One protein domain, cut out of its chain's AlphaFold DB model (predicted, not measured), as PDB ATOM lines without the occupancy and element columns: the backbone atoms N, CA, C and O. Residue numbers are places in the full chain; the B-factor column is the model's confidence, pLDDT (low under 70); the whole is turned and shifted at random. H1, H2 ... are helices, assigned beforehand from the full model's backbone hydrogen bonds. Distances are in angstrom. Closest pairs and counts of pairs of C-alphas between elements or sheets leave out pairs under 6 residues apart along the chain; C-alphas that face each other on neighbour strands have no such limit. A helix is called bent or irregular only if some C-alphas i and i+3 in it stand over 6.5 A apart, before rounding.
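What this domain is: This is residues 435 to 553 of the 704 residues of the protein "HET domain-containing protein" of Pseudovirgaria hyperparasitica (UniProt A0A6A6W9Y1). H6 runs through the middle and is crossed steeply by H3 on one side and by H5 on the other. H1 and H2 form a second crossed pair, which packs on H5 through residues 448 to 449 of H1, while H3 and the shorter H4 make a helical hairpin that reaches away from that pair. The small H7 follows near the last printed residue and touches no helix. The printed part has 119 residues with seven named helices, H1 to H7 in chain order, and no named strand; it is all helix and compact, with a radius of gyration of the C-alphas of 14.0 A and spans of 40 by 38 by 24 A.

How they stand to each other: H1, residues 435 to 451, and H2, residues 460 to 473, touch at a steep tilt of 67 degrees, opposite ways; their closest C-alphas, those of Phe 441 and Ala 468, are 4.7 A apart. H3, residues 475 to 490, and H4, residues 493 to 500, form a helical hairpin, with the C-alphas of Ala 489 and Leu 495 closest at 4.6 A. H5, residues 504 to 516, touches H1 with residues 509 to 513 alone; the closest C-alphas are those of Glu 512 and Val 448, 6.5 A apart. H6, residues 525 to 542, touches H5 at a steep tilt of 64 degrees, with the C-alphas of Lys 536 and Thr 506 closest at 5.5 A. H6 also touches H3, at a steep tilt of 59 degrees, the same way; the C-alphas of Cys 538 and Gly 482 are closest at 4.0 A. H1 is apart from H3 and from H6. H7, residues 549 to 552, is apart from H6. Every O i to N i+4 pair is within hydrogen-bond range in H2 and H3; the counts are 11 of 13 in H1, 2 of 4 in H4, 7 of 9 in H5 and 11 of 14 in H6, and H7 is too short for such a pair.

Where its parts are: H1 begins at C-alpha 435 (361.449, 323.776, 340.158) and is 25.0 A long. H2 measures 20.0 A, H3 22.5 A and H5 19.4 A. H5 is irregular, with C-alphas 505 and 508 7.1 A apart. H6 is 25.7 A long, ends at C-alpha 542 (343.747, 316.717, 327.361), has a kink of 29 degrees near residue 532 and is only just irregular, with C-alphas 530 and 533 6.7 A apart. H7 ends at C-alpha 552 (353.853, 309.181, 330.418).

The domain as a whole: The two C-alphas farthest apart, those of Thr 524 and Glu 553, are 42.6 A apart. The printed part has no cut, and no link is long. The mean pLDDT of the printed part is 73.0; 34 residues are under 70, among them 435 to 441, 521 to 527 and 546 to 553.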
ATOM      1  N   SER A 435     361.705 324.207 338.782       45.34
ATOM      2  CA  SER A 435     361.449 323.776 340.158       45.34
ATOM      3  C   SER A 435     360.517 324.655 341.017       45.34
ATOM      4  O   SER A 435     359.985 324.116 341.988       45.34
ATOM      5  N   TYR A 436     360.337 325.958 340.752       41.12
ATOM      6  CA  TYR A 436     359.608 326.853 341.682       41.12
ATOM      7  C   TYR A 436     358.192 327.227 341.212       41.12
ATOM      8  O   TYR A 436     357.265 327.303 342.018       41.12
ATOM      9  N   THR A 437     357.983 327.405 339.907       48.31
ATOM     10  CA  THR A 437     356.656 327.690 339.338       48.31
ATOM     11  C   THR A 437     355.758 326.456 339.320       48.31
ATOM     12  O   THR A 437     354.567 326.582 339.610       48.31
ATOM     13  N   ALA A 438     356.312 325.258 339.091       53.16
ATOM     14  CA  ALA A 438     355.521 324.028 339.125       53.16
ATOM     15  C   ALA A 438     354.858 323.786 340.474       53.16
ATOM     16  O   ALA A 438     353.672 323.510 340.500       53.16
ATOM     17  N   THR A 439     355.554 323.966 341.598       58.44
ATOM     18  CA  THR A 439     354.956 323.693 342.917       58.44
ATOM     19  C   THR A 439     353.791 324.631 343.238       58.44
ATOM     20  O   THR A 439     352.798 324.197 343.824       58.44
ATOM     21  N   ARG A 440     353.859 325.902 342.816       68.19
ATOM     22  CA  ARG A 440     352.760 326.862 343.007       68.19
ATOM     23  C   ARG A 440     351.541 326.511 342.153       68.19
ATOM     24  O   ARG A 440     350.431 326.466 342.684       68.19
ATOM     25  N   PHE A 441     351.735 326.270 340.857       69.12
ATOM     26  CA  PHE A 441     350.625 325.952 339.956       69.12
ATOM     27  C   PHE A 441     350.082 324.538 340.182       69.12
ATOM     28  O   PHE A 441     348.880 324.345 340.068       69.12
ATOM     29  N   GLU A 442     350.913 323.574 340.590       75.12
ATOM     30  CA  GLU A 442     350.477 322.237 341.012       75.12
ATOM     31  C   GLU A 442     349.623 322.304 342.284       75.12
ATOM     32  O   GLU A 442     348.624 321.596 342.368       75.12
ATOM     33  N   SER A 443     349.946 323.184 343.245       77.62
ATOM     34  CA  SER A 443     349.092 323.406 344.422       77.62
ATOM     35  C   SER A 443     347.730 323.976 344.021       77.62
ATOM     36  O   SER A 443     346.705 323.424 344.404       77.62
ATOM     37  N   GLN A 444     347.708 325.028 343.195       76.81
ATOM     38  CA  GLN A 444     346.453 325.626 342.718       76.81
ATOM     39  C   GLN A 444     345.633 324.640 341.876       76.81
ATOM     40  O   GLN A 444     344.422 324.529 342.042       76.81
ATOM     41  N   ALA A 445     346.291 323.878 341.003       81.75
ATOM     42  CA  ALA A 445     345.658 322.836 340.212       81.75
ATOM     43  C   ALA A 445     345.112 321.702 341.087       81.75
ATOM     44  O   ALA A 445     344.022 321.199 340.823       81.75
ATOM     45  N   SER A 446     345.828 321.320 342.147       82.81
ATOM     46  CA  SER A 446     345.357 320.351 343.138       82.81
ATOM     47  C   SER A 446     344.103 320.849 343.854       82.81
ATOM     48  O   SER A 446     343.144 320.087 343.986       82.81
ATOM     49  N   ASP A 447     344.063 322.118 344.259       80.69
ATOM     50  CA  ASP A 447     342.895 322.719 344.912       80.69
ATOM     51  C   ASP A 447     341.676 322.714 343.976       80.69
ATOM     52  O   ASP A 447     340.603 322.239 344.351       80.69
ATOM     53  N   VAL A 448     341.864 323.123 342.718       79.88
ATOM     54  CA  VAL A 448     340.823 323.108 341.675       79.88
ATOM     55  C   VAL A 448     340.319 321.686 341.385       79.88
ATOM     56  O   VAL A 448     339.114 321.432 341.286       79.88
ATOM     57  N   MET A 449     341.230 320.720 341.271       79.88
ATOM     58  CA  MET A 449     340.880 319.317 341.032       79.88
ATOM     59  C   MET A 449     340.170 318.687 342.243       79.88
ATOM     60  O   MET A 449     339.318 317.809 342.076       79.88
ATOM     61  N   THR A 450     340.480 319.152 343.458       80.19
ATOM     62  CA  THR A 450     339.807 318.741 344.700       80.19
ATOM     63  C   THR A 450     338.399 319.317 344.770       80.19
ATOM     64  O   THR A 450     337.452 318.574 345.030       80.19
ATOM     65  N   ALA A 451     338.249 320.612 344.478       72.69
ATOM     66  CA  ALA A 451     336.967 321.312 344.486       72.69
ATOM     67  C   ALA A 451     335.961 320.703 343.499       72.69
ATOM     68  O   ALA A 451     334.768 320.629 343.781       72.69
ATOM     69  N   THR A 452     336.445 320.181 342.371       72.62
ATOM     70  CA  THR A 452     335.604 319.571 341.329       72.62
ATOM     71  C   THR A 452     335.316 318.077 341.544       72.62
ATOM     72  O   THR A 452     334.712 317.439 340.684       72.62
ATOM     73  N   ALA A 453     335.728 317.496 342.681       66.69
ATOM     74  CA  ALA A 453     335.537 316.086 343.057       66.69
ATOM     75  C   ALA A 453     336.101 315.041 342.062       66.69
ATOM     76  O   ALA A 453     335.780 313.852 342.159       66.69
ATOM     77  N   LYS A 454     336.990 315.444 341.142       62.97
ATOM     78  CA  LYS A 454     337.575 314.568 340.107       62.97
ATOM     79  C   LYS A 454     338.808 313.764 340.556       62.97
ATOM     80  O   LYS A 454     339.336 312.972 339.782       62.97
ATOM     81  N   LEU A 455     339.261 313.898 341.806       52.34
ATOM     82  CA  LEU A 455     340.519 313.300 342.297       52.34
ATOM     83  C   LEU A 455     340.475 311.813 342.703       52.34
ATOM     84  O   LEU A 455     341.406 311.335 343.347       52.34
ATOM     85  N   LYS A 456     339.446 311.041 342.338       55.72
ATOM     86  CA  LYS A 456     339.402 309.604 342.691       55.72
ATOM     87  C   LYS A 456     340.095 308.674 341.690       55.72
ATOM     88  O   LYS A 456     340.140 307.471 341.931       55.72
ATOM     89  N   ASP A 457     340.638 309.211 340.603       63.69
ATOM     90  CA  ASP A 457     341.274 308.414 339.556       63.69
ATOM     91  C   ASP A 457     342.783 308.212 339.797       63.69
ATOM     92  O   ASP A 457     343.473 309.080 340.341       63.69
ATOM     93  N   ARG A 458     343.317 307.070 339.346       63.03
ATOM     94  CA  ARG A 458     344.747 306.700 339.396       63.03
ATOM     95  C   ARG A 458     345.648 307.685 338.637       63.03
ATOM     96  O   ARG A 458     346.865 307.637 338.794       63.03
ATOM     97  N   HIS A 459     345.052 308.585 337.860       73.44
ATOM     98  CA  HIS A 459     345.706 309.579 337.013       73.44
ATOM     99  C   HIS A 459     345.672 311.007 337.589       73.44
ATOM    100  O   HIS A 459     346.000 311.968 336.895       73.44
ATOM    101  N   SER A 460     345.318 311.173 338.868       76.31
ATOM    102  CA  SER A 460     345.209 312.480 339.539       76.31
ATOM    103  C   SER A 460     346.434 313.383 339.362       76.31
ATOM    104  O   SER A 460     346.283 314.558 339.041       76.31
ATOM    105  N   LYS A 461     347.648 312.838 339.496       73.75
ATOM    106  CA  LYS A 461     348.895 313.600 339.324       73.75
ATOM    107  C   LYS A 461     349.041 314.179 337.909       73.75
ATOM    108  O   LYS A 461     349.457 315.322 337.766       73.75
ATOM    109  N   TYR A 462     348.667 313.412 336.886       73.50
ATOM    110  CA  TYR A 462     348.716 313.851 335.489       73.50
ATOM    111  C   TYR A 462     347.729 314.993 335.227       73.50
ATOM    112  O   TYR A 462     348.094 316.030 334.678       73.50
ATOM    113  N   HIS A 463     346.492 314.842 335.697       79.19
ATOM    114  CA  HIS A 463     345.480 315.884 335.564       79.19
ATOM    115  C   HIS A 463     345.857 317.166 336.316       79.19
ATOM    116  O   HIS A 463     345.669 318.253 335.779       79.19
ATOM    117  N   ILE A 464     346.450 317.055 337.511       77.62
ATOM    118  CA  ILE A 464     346.984 318.209 338.251       77.62
ATOM    119  C   ILE A 464     348.046 318.935 337.419       77.62
ATOM    120  O   ILE A 464     348.012 320.157 337.324       77.62
ATOM    121  N   GLN A 465     348.954 318.208 336.767       72.19
ATOM    122  CA  GLN A 465     350.001 318.819 335.946       72.19
ATOM    123  C   GLN A 465     349.445 319.513 334.700       72.19
ATOM    124  O   GLN A 465     349.850 320.631 334.394       72.19
ATOM    125  N   LEU A 466     348.481 318.906 334.009       75.75
ATOM    126  CA  LEU A 466     347.810 319.551 332.877       75.75
ATOM    127  C   LEU A 466     347.064 320.820 333.290       75.75
ATOM    128  O   LEU A 466     347.159 321.839 332.614       75.75
ATOM    129  N   VAL A 467     346.340 320.773 334.409       79.62
ATOM    130  CA  VAL A 467     345.634 321.947 334.931       79.62
ATOM    131  C   VAL A 467     346.633 323.020 335.365       79.62
ATOM    132  O   VAL A 467     346.408 324.190 335.082       79.62
ATOM    133  N   ALA A 468     347.770 322.646 335.957       74.56
ATOM    134  CA  ALA A 468     348.842 323.581 336.290       74.56
ATOM    135  C   ALA A 468     349.391 324.283 335.037       74.56
ATOM    136  O   ALA A 468     349.548 325.503 335.051       74.56
ATOM    137  N   ILE A 469     349.595 323.546 333.937       71.12
ATOM    138  CA  ILE A 469     349.987 324.113 332.636       71.12
ATOM    139  C   ILE A 469     348.914 325.083 332.133       71.12
ATOM    140  O   ILE A 469     349.229 326.202 331.741       71.12
ATOM    141  N   CYS A 470     347.638 324.702 332.186       77.88
ATOM    142  CA  CYS A 470     346.541 325.585 331.798       77.88
ATOM    143  C   CYS A 470     346.511 326.885 332.628       77.88
ATOM    144  O   CYS A 470     346.278 327.958 332.073       77.88
ATOM    145  N   ILE A 471     346.771 326.809 333.941       75.69
ATOM    146  CA  ILE A 471     346.835 327.986 334.821       75.69
ATOM    147  C   ILE A 471     348.042 328.869 334.465       75.69
ATOM    148  O   ILE A 471     347.904 330.089 334.391       75.69
ATOM    149  N   GLU A 472     349.207 328.272 334.221       73.44
ATOM    150  CA  GLU A 472     350.434 328.995 333.870       73.44
ATOM    151  C   GLU A 472     350.308 329.721 332.520       73.44
ATOM    152  O   GLU A 472     350.698 330.881 332.399       73.44
ATOM    153  N   GLN A 473     349.759 329.048 331.505       74.56
ATOM    154  CA  GLN A 473     349.709 329.560 330.129       74.56
ATOM    155  C   GLN A 473     348.526 330.512 329.870       74.56
ATOM    156  O   GLN A 473     348.544 331.284 328.907       74.56
ATOM    157  N   GLY A 474     347.501 330.479 330.725       78.12
ATOM    158  CA  GLY A 474     346.344 331.370 330.669       78.12
ATOM    159  C   GLY A 474     345.299 331.012 329.605       78.12
ATOM    160  O   GLY A 474     345.479 330.136 328.758       78.12
ATOM    161  N   VAL A 475     344.161 331.717 329.647       79.38
ATOM    162  CA  VAL A 475     342.957 331.379 328.856       79.38
ATOM    163  C   VAL A 475     343.175 331.415 327.340       79.38
ATOM    164  O   VAL A 475     342.673 330.551 326.623       79.38
ATOM    165  N   ASP A 476     343.978 332.365 326.848       71.19
ATOM    166  CA  ASP A 476     344.280 332.505 325.419       71.19
ATOM    167  C   ASP A 476     344.944 331.238 324.865       71.19
ATOM    168  O   ASP A 476     344.642 330.814 323.746       71.19
ATOM    169  N   TRP A 477     345.857 330.643 325.638       80.62
ATOM    170  CA  TRP A 477     346.529 329.402 325.270       80.62
ATOM    171  C   TRP A 477     345.528 328.253 325.232       80.62
ATOM    172  O   TRP A 477     345.447 327.557 324.226       80.62
ATOM    173  N   ILE A 478     344.706 328.114 326.275       80.69
ATOM    174  CA  ILE A 478     343.722 327.032 326.398       80.69
ATOM    175  C   ILE A 478     342.756 327.036 325.205       80.69
ATOM    176  O   ILE A 478     342.552 326.008 324.563       80.69
ATOM    177  N   ILE A 479     342.217 328.205 324.844       79.69
ATOM    178  CA  ILE A 479     341.297 328.352 323.705       79.69
ATOM    179  C   ILE A 479     341.987 327.980 322.390       79.69
ATOM    180  O   ILE A 479     341.410 327.275 321.560       79.69
ATOM    181  N   LYS A 480     343.214 328.468 322.167       73.69
ATOM    182  CA  LYS A 480     343.968 328.193 320.936       73.69
ATOM    183  C   LYS A 480     344.320 326.712 320.816       73.69
ATOM    184  O   LYS A 480     344.176 326.155 319.731       73.69
ATOM    185  N   THR A 481     344.721 326.083 321.918       73.31
ATOM    186  CA  THR A 481     344.983 324.643 321.996       73.31
ATOM    187  C   THR A 481     343.716 323.855 321.695       73.31
ATOM    188  O   THR A 481     343.736 323.022 320.794       73.31
ATOM    189  N   GLY A 482     342.593 324.173 322.346       76.81
ATOM    190  CA  GLY A 482     341.303 323.526 322.091       76.81
ATOM    191  C   GLY A 482     340.875 323.608 320.624       76.81
ATOM    192  O   GLY A 482     340.551 322.588 320.018       76.81
ATOM    193  N   ARG A 483     340.965 324.796 320.007       77.25
ATOM    194  CA  ARG A 483     340.648 324.976 318.578       77.25
ATOM    195  C   ARG A 483     341.561 324.161 317.671       77.25
ATOM    196  O   ARG A 483     341.066 323.490 316.774       77.25
ATOM    197  N   ALA A 484     342.869 324.181 317.913       69.12
ATOM    198  CA  ALA A 484     343.819 323.427 317.099       69.12
ATOM    199  C   ALA A 484     343.604 321.909 317.214       69.12
ATOM    200  O   ALA A 484     343.675 321.193 316.211       69.12
ATOM    201  N   LEU A 485     343.292 321.420 318.419       68.50
ATOM    202  CA  LEU A 485     342.928 320.025 318.651       68.50
ATOM    203  C   LEU A 485     341.642 319.666 317.899       68.50
ATOM    204  O   LEU A 485     341.603 318.635 317.235       68.50
ATOM    205  N   LYS A 486     340.628 320.539 317.929       73.50
ATOM    206  CA  LYS A 486     339.351 320.346 317.227       73.50
ATOM    207  C   LYS A 486     339.501 320.357 315.708       73.50
ATOM    208  O   LYS A 486     338.945 319.507 315.023       73.50
ATOM    209  N   GLU A 487     340.279 321.287 315.164       73.81
ATOM    210  CA  GLU A 487     340.600 321.336 313.733       73.81
ATOM    211  C   GLU A 487     341.338 320.072 313.281       73.81
ATOM    212  O   GLU A 487     341.025 319.508 312.232       73.81
ATOM    213  N   THR A 488     342.279 319.592 314.098       65.56
ATOM    214  CA  THR A 488     342.992 318.335 313.845       65.56
ATOM    215  C   THR A 488     342.039 317.145 313.926       65.56
ATOM    216  O   THR A 488     342.066 316.278 313.053       65.56
ATOM    217  N   ALA A 489     341.144 317.132 314.912       67.62
ATOM    218  CA  ALA A 489     340.147 316.088 315.076       67.62
ATOM    219  C   ALA A 489     339.174 316.008 313.902       67.62
ATOM    220  O   ALA A 489     338.921 314.925 313.393       67.62
ATOM    221  N   ASN A 490     338.719 317.150 313.387       71.25
ATOM    222  CA  ASN A 490     337.863 317.211 312.201       71.25
ATOM    223  C   ASN A 490     338.525 316.625 310.943       71.25
ATOM    224  O   ASN A 490     337.829 316.262 309.999       71.25
ATOM    225  N   SER A 491     339.858 316.518 310.919       71.56
ATOM    226  CA  SER A 491     340.599 315.883 309.824       71.56
ATOM    227  C   SER A 491     340.804 314.371 309.999       71.56
ATOM    228  O   SER A 491     341.308 313.724 309.081       71.56
ATOM    229  N   GLN A 492     340.419 313.794 311.145       70.94
ATOM    230  CA  GLN A 492     340.593 312.372 311.459       70.94
ATOM    231  C   GLN A 492     339.312 311.781 312.067       70.94
ATOM    232  O   GLN A 492     338.981 312.071 313.211       70.94
ATOM    233  N   GLU A 493     338.621 310.895 311.336       72.44
ATOM    234  CA  GLU A 493     337.297 310.352 311.717       72.44
ATOM    235  C   GLU A 493     337.210 309.841 313.168       72.44
ATOM    236  O   GLU A 493     336.231 310.115 313.854       72.44
ATOM    237  N   HIS A 494     338.252 309.179 313.678       66.06
ATOM    238  CA  HIS A 494     338.265 308.648 315.048       66.06
ATOM    239  C   HIS A 494     338.321 309.727 316.145       66.06
ATOM    240  O   HIS A 494     337.882 309.491 317.265       66.06
ATOM    241  N   LEU A 495     338.843 310.919 315.844       62.97
ATOM    242  CA  LEU A 495     338.869 312.044 316.781       62.97
ATOM    243  C   LEU A 495     337.580 312.876 316.716       62.97
ATOM    244  O   LEU A 495     337.245 313.558 317.682       62.97
ATOM    245  N   VAL A 496     336.829 312.808 315.613       74.69
ATOM    246  CA  VAL A 496     335.500 313.434 315.516       74.69
ATOM    247  C   VAL A 496     334.549 312.821 316.544       74.69
ATOM    248  O   VAL A 496     333.839 313.555 317.230       74.69
ATOM    249  N   GLU A 497     334.585 311.495 316.710       76.50
ATOM    250  CA  GLU A 497     333.790 310.791 317.723       76.50
ATOM    251  C   GLU A 497     334.143 311.257 319.142       76.50
ATOM    252  O   GLU A 497     333.248 311.548 319.937       76.50
ATOM    253  N   LEU A 498     335.433 311.449 319.431       73.56
ATOM    254  CA  LEU A 498     335.905 311.977 320.711       73.56
ATOM    255  C   LEU A 498     335.357 313.383 321.004       73.56
ATOM    256  O   LEU A 498     334.848 313.630 322.094       73.56
ATOM    257  N   PHE A 499     335.433 314.308 320.044       75.00
ATOM    258  CA  PHE A 499     334.913 315.668 320.234       75.00
ATOM    259  C   PHE A 499     333.383 315.716 320.289       75.00
ATOM    260  O   PHE A 499     332.820 316.594 320.938       75.00
ATOM    261  N   SER A 500     332.699 314.764 319.652       77.88
ATOM    262  CA  SER A 500     331.246 314.612 319.777       77.88
ATOM    263  C   SER A 500     330.814 314.060 321.140       77.88
ATOM    264  O   SER A 500     329.659 314.224 321.527       77.88
ATOM    265  N   ALA A 501     331.746 313.446 321.877       78.00
ATOM    266  CA  ALA A 501     331.542 312.905 323.214       78.00
ATOM    267  C   ALA A 501     331.921 313.887 324.337       78.00
ATOM    268  O   ALA A 501     331.884 313.487 325.501       78.00
ATOM    269  N   VAL A 502     332.277 315.143 324.013       79.88
ATOM    270  CA  VAL A 502     332.535 316.186 325.020       79.88
ATOM    271  C   VAL A 502     331.285 316.338 325.877       79.88
ATOM    272  O   VAL A 502     330.258 316.855 325.436       79.88
ATOM    273  N   ASP A 503     331.375 315.852 327.107       81.31
ATOM    274  CA  ASP A 503     330.296 315.905 328.076       81.31
ATOM    275  C   ASP A 503     330.481 317.082 329.043       81.31
ATOM    276  O   ASP A 503     331.504 317.772 329.079       81.31
ATOM    277  N   ASP A 504     329.473 317.317 329.879       83.69
ATOM    278  CA  ASP A 504     329.536 318.355 330.907       83.69
ATOM    279  C   ASP A 504     330.455 318.002 332.085       83.69
ATOM    280  O   ASP A 504     330.537 318.758 333.058       83.69
ATOM    281  N   SER A 505     331.190 316.885 332.025       81.00
ATOM    282  CA  SER A 505     332.056 316.489 333.129       81.00
ATOM    283  C   SER A 505     333.172 317.510 333.358       81.00
ATOM    284  O   SER A 505     333.605 317.680 334.495       81.00
ATOM    285  N   THR A 506     333.675 318.200 332.325       86.31
ATOM    286  CA  THR A 506     334.735 319.221 332.460       86.31
ATOM    287  C   THR A 506     334.206 320.623 332.754       86.31
ATOM    288  O   THR A 506     335.004 321.501 333.074       86.31
ATOM    289  N   SER A 507     332.887 320.836 332.751       88.12
ATOM    290  CA  SER A 507     332.269 322.157 332.933       88.12
ATOM    291  C   SER A 507     332.614 322.799 334.278       88.12
ATOM    292  O   SER A 507     332.901 323.992 334.332       88.12
ATOM    293  N   GLY A 508     332.641 322.020 335.367       86.38
ATOM    294  CA  GLY A 508     333.058 322.525 336.683       86.38
ATOM    295  C   GLY A 508     334.522 322.977 336.697       86.38
ATOM    296  O   GLY A 508     334.828 324.076 337.146       86.38
ATOM    297  N   LEU A 509     335.414 322.167 336.119       84.75
ATOM    298  CA  LEU A 509     336.845 322.469 336.024       84.75
ATOM    299  C   LEU A 509     337.123 323.690 335.139       84.75
ATOM    300  O   LEU A 509     337.936 324.536 335.498       84.75
ATOM    301  N   ALA A 510     336.424 323.803 334.011       89.31
ATOM    302  CA  ALA A 510     336.540 324.935 333.105       89.31
ATOM    303  C   ALA A 510     336.127 326.255 333.777       89.31
ATOM    304  O   ALA A 510     336.818 327.258 333.609       89.31
ATOM    305  N   ARG A 511     335.045 326.255 334.571       88.00
ATOM    306  CA  ARG A 511     334.594 327.443 335.317       88.00
ATOM    307  C   ARG A 511     335.590 327.872 336.388       88.00
ATOM    308  O   ARG A 511     335.905 329.053 336.458       88.00
ATOM    309  N   GLU A 512     336.124 326.934 337.167       85.75
ATOM    310  CA  GLU A 512     337.147 327.236 338.180       85.75
ATOM    311  C   GLU A 512     338.435 327.780 337.546       85.75
ATOM    312  O   GLU A 512     339.005 328.769 338.006       85.75
ATOM    313  N   LEU A 513     338.869 327.184 336.433       83.69
ATOM    314  CA  LEU A 513     340.032 327.644 335.678       83.69
ATOM    315  C   LEU A 513     339.822 329.062 335.128       83.69
ATOM    316  O   LEU A 513     340.710 329.903 335.236       83.69
ATOM    317  N   LEU A 514     338.645 329.341 334.565       83.56
ATOM    318  CA  LEU A 514     338.267 330.672 334.095       83.56
ATOM    319  C   LEU A 514     338.230 331.676 335.256       83.56
ATOM    320  O   LEU A 514     338.830 332.745 335.143       83.56
ATOM    321  N   ALA A 515     337.636 331.312 336.393       81.25
ATOM    322  CA  ALA A 515     337.594 332.151 337.587       81.25
ATOM    323  C   ALA A 515     339.001 332.499 338.103       81.25
ATOM    324  O   ALA A 515     339.277 333.668 338.376       81.25
ATOM    325  N   LEU A 516     339.923 331.527 338.150       77.62
ATOM    326  CA  LEU A 516     341.330 331.758 338.508       77.62
ATOM    327  C   LEU A 516     342.050 332.716 337.549       77.62
ATOM    328  O   LEU A 516     342.950 333.441 337.968       77.62
ATOM    329  N   GLN A 517     341.651 332.731 336.277       79.25
ATOM    330  CA  GLN A 517     342.180 333.633 335.252       79.25
ATOM    331  C   GLN A 517     341.474 335.001 335.236       79.25
ATOM    332  O   GLN A 517     341.714 335.806 334.336       79.25
ATOM    333  N   GLY A 518     340.603 335.279 336.214       79.06
ATOM    334  CA  GLY A 518     339.863 336.538 336.332       79.06
ATOM    335  C   GLY A 518     338.521 336.572 335.592       79.06
ATOM    336  O   GLY A 518     337.881 337.619 335.553       79.06
ATOM    337  N   TYR A 519     338.061 335.448 335.038       77.88
ATOM    338  CA  TYR A 519     336.774 335.303 334.347       77.88
ATOM    339  C   TYR A 519     335.741 334.671 335.294       77.88
ATOM    340  O   TYR A 519     335.352 333.515 335.138       77.88
ATOM    341  N   ALA A 520     335.333 335.410 336.327       71.94
ATOM    342  CA  ALA A 520     334.309 334.962 337.276       71.94
ATOM    343  C   ALA A 520     332.884 335.086 336.693       71.94
ATOM    344  O   ALA A 520     332.655 335.888 335.787       71.94
ATOM    345  N   GLU A 521     331.899 334.383 337.273       57.94
ATOM    346  CA  GLU A 521     330.460 334.461 336.911       57.94
ATOM    347  C   GLU A 521     329.864 335.882 336.930       57.94
ATOM    348  O   GLU A 521     328.790 336.118 336.387       57.94
ATOM    349  N   GLN A 522     330.561 336.838 337.545       54.06
ATOM    350  CA  GLN A 522     330.174 338.249 337.598       54.06
ATOM    351  C   GLN A 522     330.468 339.004 336.288       54.06
ATOM    352  O   GLN A 522     329.920 340.084 336.068       54.06
ATOM    353  N   THR A 523     331.301 338.447 335.402       57.59
ATOM    354  CA  THR A 523     331.422 338.923 334.014       57.59
ATOM    355  C   THR A 523     330.150 338.547 333.251       57.59
ATOM    356  O   THR A 523     329.577 337.493 333.513       57.59
ATOM    357  N   THR A 524     329.649 339.420 332.361       55.34
ATOM    358  CA  THR A 524     328.351 339.206 331.680       55.34
ATOM    359  C   THR A 524     328.196 337.752 331.215       55.34
ATOM    360  O   THR A 524     329.093 337.222 330.569       55.34
ATOM    361  N   HIS A 525     327.074 337.098 331.539       62.81
ATOM    362  CA  HIS A 525     326.843 335.663 331.278       62.81
ATOM    363  C   HIS A 525     327.224 335.234 329.847       62.81
ATOM    364  O   HIS A 525     327.814 334.178 329.637       62.81
ATOM    365  N   ARG A 526     326.967 336.108 328.861       64.50
ATOM    366  CA  ARG A 526     327.357 335.918 327.454       64.50
ATOM    367  C   ARG A 526     328.868 335.813 327.227       64.50
ATOM    368  O   ARG A 526     329.294 335.093 326.332       64.50
ATOM    369  N   TYR A 527     329.668 336.552 327.989       66.06
ATOM    370  CA  TYR A 527     331.124 336.541 327.886       66.06
ATOM    371  C   TYR A 527     331.686 335.226 328.421       66.06
ATOM    372  O   TYR A 527     332.495 334.597 327.748       66.06
ATOM    373  N   LEU A 528     331.196 334.754 329.572       74.94
ATOM    374  CA  LEU A 528     331.641 333.486 330.151       74.94
ATOM    375  C   LEU A 528     331.324 332.294 329.234       74.94
ATOM    376  O   LEU A 528     332.193 331.455 329.011       74.94
ATOM    377  N   GLU A 529     330.124 332.243 328.645       78.00
ATOM    378  CA  GLU A 529     329.738 331.173 327.710       78.00
ATOM    379  C   GLU A 529     330.640 331.103 326.469       78.00
ATOM    380  O   GLU A 529     330.975 330.009 326.014       78.00
ATOM    381  N   ALA A 530     331.103 332.251 325.958       80.38
ATOM    382  CA  ALA A 530     331.980 332.303 324.788       80.38
ATOM    383  C   ALA A 530     333.363 331.664 325.029       80.38
ATOM    384  O   ALA A 530     333.997 331.190 324.082       80.38
ATOM    385  N   PHE A 531     333.833 331.633 326.283       83.00
ATOM    386  CA  PHE A 531     335.103 331.008 326.666       83.00
ATOM    387  C   PHE A 531     334.935 329.617 327.270       83.00
ATOM    388  O   PHE A 531     335.850 328.799 327.166       83.00
ATOM    389  N   LEU A 532     333.779 329.336 327.870       88.25
ATOM    390  CA  LEU A 532     333.526 328.089 328.577       88.25
ATOM    391  C   LEU A 532     333.629 326.877 327.650       88.25
ATOM    392  O   LEU A 532     334.339 325.933 327.985       88.25
ATOM    393  N   GLU A 533     332.988 326.911 326.479       87.94
ATOM    394  CA  GLU A 533     333.012 325.769 325.556       87.94
ATOM    395  C   GLU A 533     334.418 325.460 325.008       87.94
ATOM    396  O   GLU A 533     334.863 324.322 325.150       87.94
ATOM    397  N   PRO A 534     335.205 326.432 324.500       86.19
ATOM    398  CA  PRO A 534     336.584 326.160 324.088       86.19
ATOM    399  C   PRO A 534     337.474 325.593 325.204       86.19
ATOM    400  O   PRO A 534     338.336 324.750 324.947       86.19
ATOM    401  N   VAL A 535     337.281 326.051 326.446       88.25
ATOM    402  CA  VAL A 535     338.029 325.548 327.606       88.25
ATOM    403  C   VAL A 535     337.579 324.131 327.972       88.25
ATOM    404  O   VAL A 535     338.434 323.281 328.218       88.25
ATOM    405  N   LYS A 536     336.270 323.845 327.955       90.00
ATOM    406  CA  LYS A 536     335.716 322.497 328.161       90.00
ATOM    407  C   LYS A 536     336.260 321.508 327.142       90.00
ATOM    408  O   LYS A 536     336.731 320.446 327.542       90.00
ATOM    409  N   GLU A 537     336.228 321.870 325.861       84.12
ATOM    410  CA  GLU A 537     336.740 321.055 324.756       84.12
ATOM    411  C   GLU A 537     338.235 320.769 324.939       84.12
ATOM    412  O   GLU A 537     338.659 319.615 324.869       84.12
ATOM    413  N   CYS A 538     339.034 321.797 325.249       84.94
ATOM    414  CA  CYS A 538     340.463 321.631 325.499       84.94
ATOM    415  C   CYS A 538     340.729 320.689 326.681       84.94
ATOM    416  O   CYS A 538     341.532 319.763 326.570       84.94
ATOM    417  N   LEU A 539     340.054 320.901 327.815       85.25
ATOM    418  CA  LEU A 539     340.229 320.074 329.009       85.25
ATOM    419  C   LEU A 539     339.758 318.636 328.783       85.25
ATOM    420  O   LEU A 539     340.426 317.712 329.234       85.25
ATOM    421  N   PHE A 540     338.641 318.435 328.077       86.00
ATOM    422  CA  PHE A 540     338.102 317.107 327.789       86.00
ATOM    423  C   PHE A 540     339.111 316.270 327.004       86.00
ATOM    424  O   PHE A 540     339.414 315.147 327.395       86.00
ATOM    425  N   VAL A 541     339.700 316.848 325.956       79.12
ATOM    426  CA  VAL A 541     340.688 316.163 325.112       79.12
ATOM    427  C   VAL A 541     341.970 315.880 325.885       79.12
ATOM    428  O   VAL A 541     342.460 314.754 325.866       79.12
ATOM    429  N   LEU A 542     342.502 316.876 326.604       76.50
ATOM    430  CA  LEU A 542     343.747 316.717 327.361       76.50
ATOM    431  C   LEU A 542     343.624 315.673 328.482       76.50
ATOM    432  O   LEU A 542     344.594 314.973 328.782       76.50
ATOM    433  N   MET A 543     342.442 315.556 329.091       78.81
ATOM    434  CA  MET A 543     342.162 314.604 330.171       78.81
ATOM    435  C   MET A 543     341.625 313.254 329.678       78.81
ATOM    436  O   MET A 543     341.381 312.367 330.497       78.81
ATOM    437  N   HIS A 544     341.412 313.070 328.372       81.06
ATOM    438  CA  HIS A 544     340.866 311.816 327.871       81.06
ATOM    439  C   HIS A 544     341.906 310.681 328.001       81.06
ATOM    440  O   HIS A 544     343.069 310.877 327.630       81.06
ATOM    441  N   PRO A 545     341.527 309.476 328.479       76.50
ATOM    442  CA  PRO A 545     342.471 308.383 328.736       76.50
ATOM    443  C   PRO A 545     343.324 307.966 327.532       76.50
ATOM    444  O   PRO A 545     344.447 307.503 327.705       76.50
ATOM    445  N   GLU A 546     342.835 308.155 326.304       68.88
ATOM    446  CA  GLU A 546     343.594 307.845 325.081       68.88
ATOM    447  C   GLU A 546     344.801 308.768 324.849       68.88
ATOM    448  O   GLU A 546     345.734 308.394 324.139       68.88
ATOM    449  N   PHE A 547     344.830 309.943 325.484       64.38
ATOM    450  CA  PHE A 547     345.961 310.876 325.442       64.38
ATOM    451  C   PHE A 547     346.922 310.678 326.621       64.38
ATOM    452  O   PHE A 547     348.009 311.252 326.629       64.38
ATOM    453  N   TYR A 548     346.579 309.814 327.581       59.50
ATOM    454  CA  TYR A 548     347.432 309.466 328.719       59.50
ATOM    455  C   TYR A 548     348.790 308.838 328.322       59.50
ATOM    456  O   TYR A 548     349.805 309.204 328.911       59.50
ATOM    457  N   PRO A 549     348.891 307.952 327.306       47.78
ATOM    458  CA  PRO A 549     350.178 307.382 326.891       47.78
ATOM    459  C   PRO A 549     351.120 308.401 326.231       47.78
ATOM    460  O   PRO A 549     352.327 308.179 326.207       47.78
ATOM    461  N   MET A 550     350.601 309.524 325.710       47.03
ATOM    462  CA  MET A 550     351.404 310.549 325.019       47.03
ATOM    463  C   MET A 550     352.363 311.301 325.943       47.03
ATOM    464  O   MET A 550     353.305 311.932 325.471       47.03
ATOM    465  N   THR A 551     352.100 311.276 327.245       46.97
ATOM    466  CA  THR A 551     352.734 312.155 328.234       46.97
ATOM    467  C   THR A 551     353.485 311.386 329.320       46.97
ATOM    468  O   THR A 551     354.207 311.997 330.106       46.97
ATOM    469  N   VAL A 552     353.331 310.056 329.357       41.62
ATOM    470  CA  VAL A 552     353.853 309.181 330.418       41.62
ATOM    471  C   VAL A 552     355.015 308.289 329.942       41.62
ATOM    472  O   VAL A 552     355.797 307.849 330.781       41.62
ATOM    473  N   GLU A 553     355.194 308.064 328.631       41.44
ATOM    474  CA  GLU A 553     356.331 307.301 328.082       41.44
ATOM    475  C   GLU A 553     357.336 308.190 327.315       41.44
ATOM    476  O   GLU A 553     356.961 308.983 326.450       41.44
TER     477      GLU A 553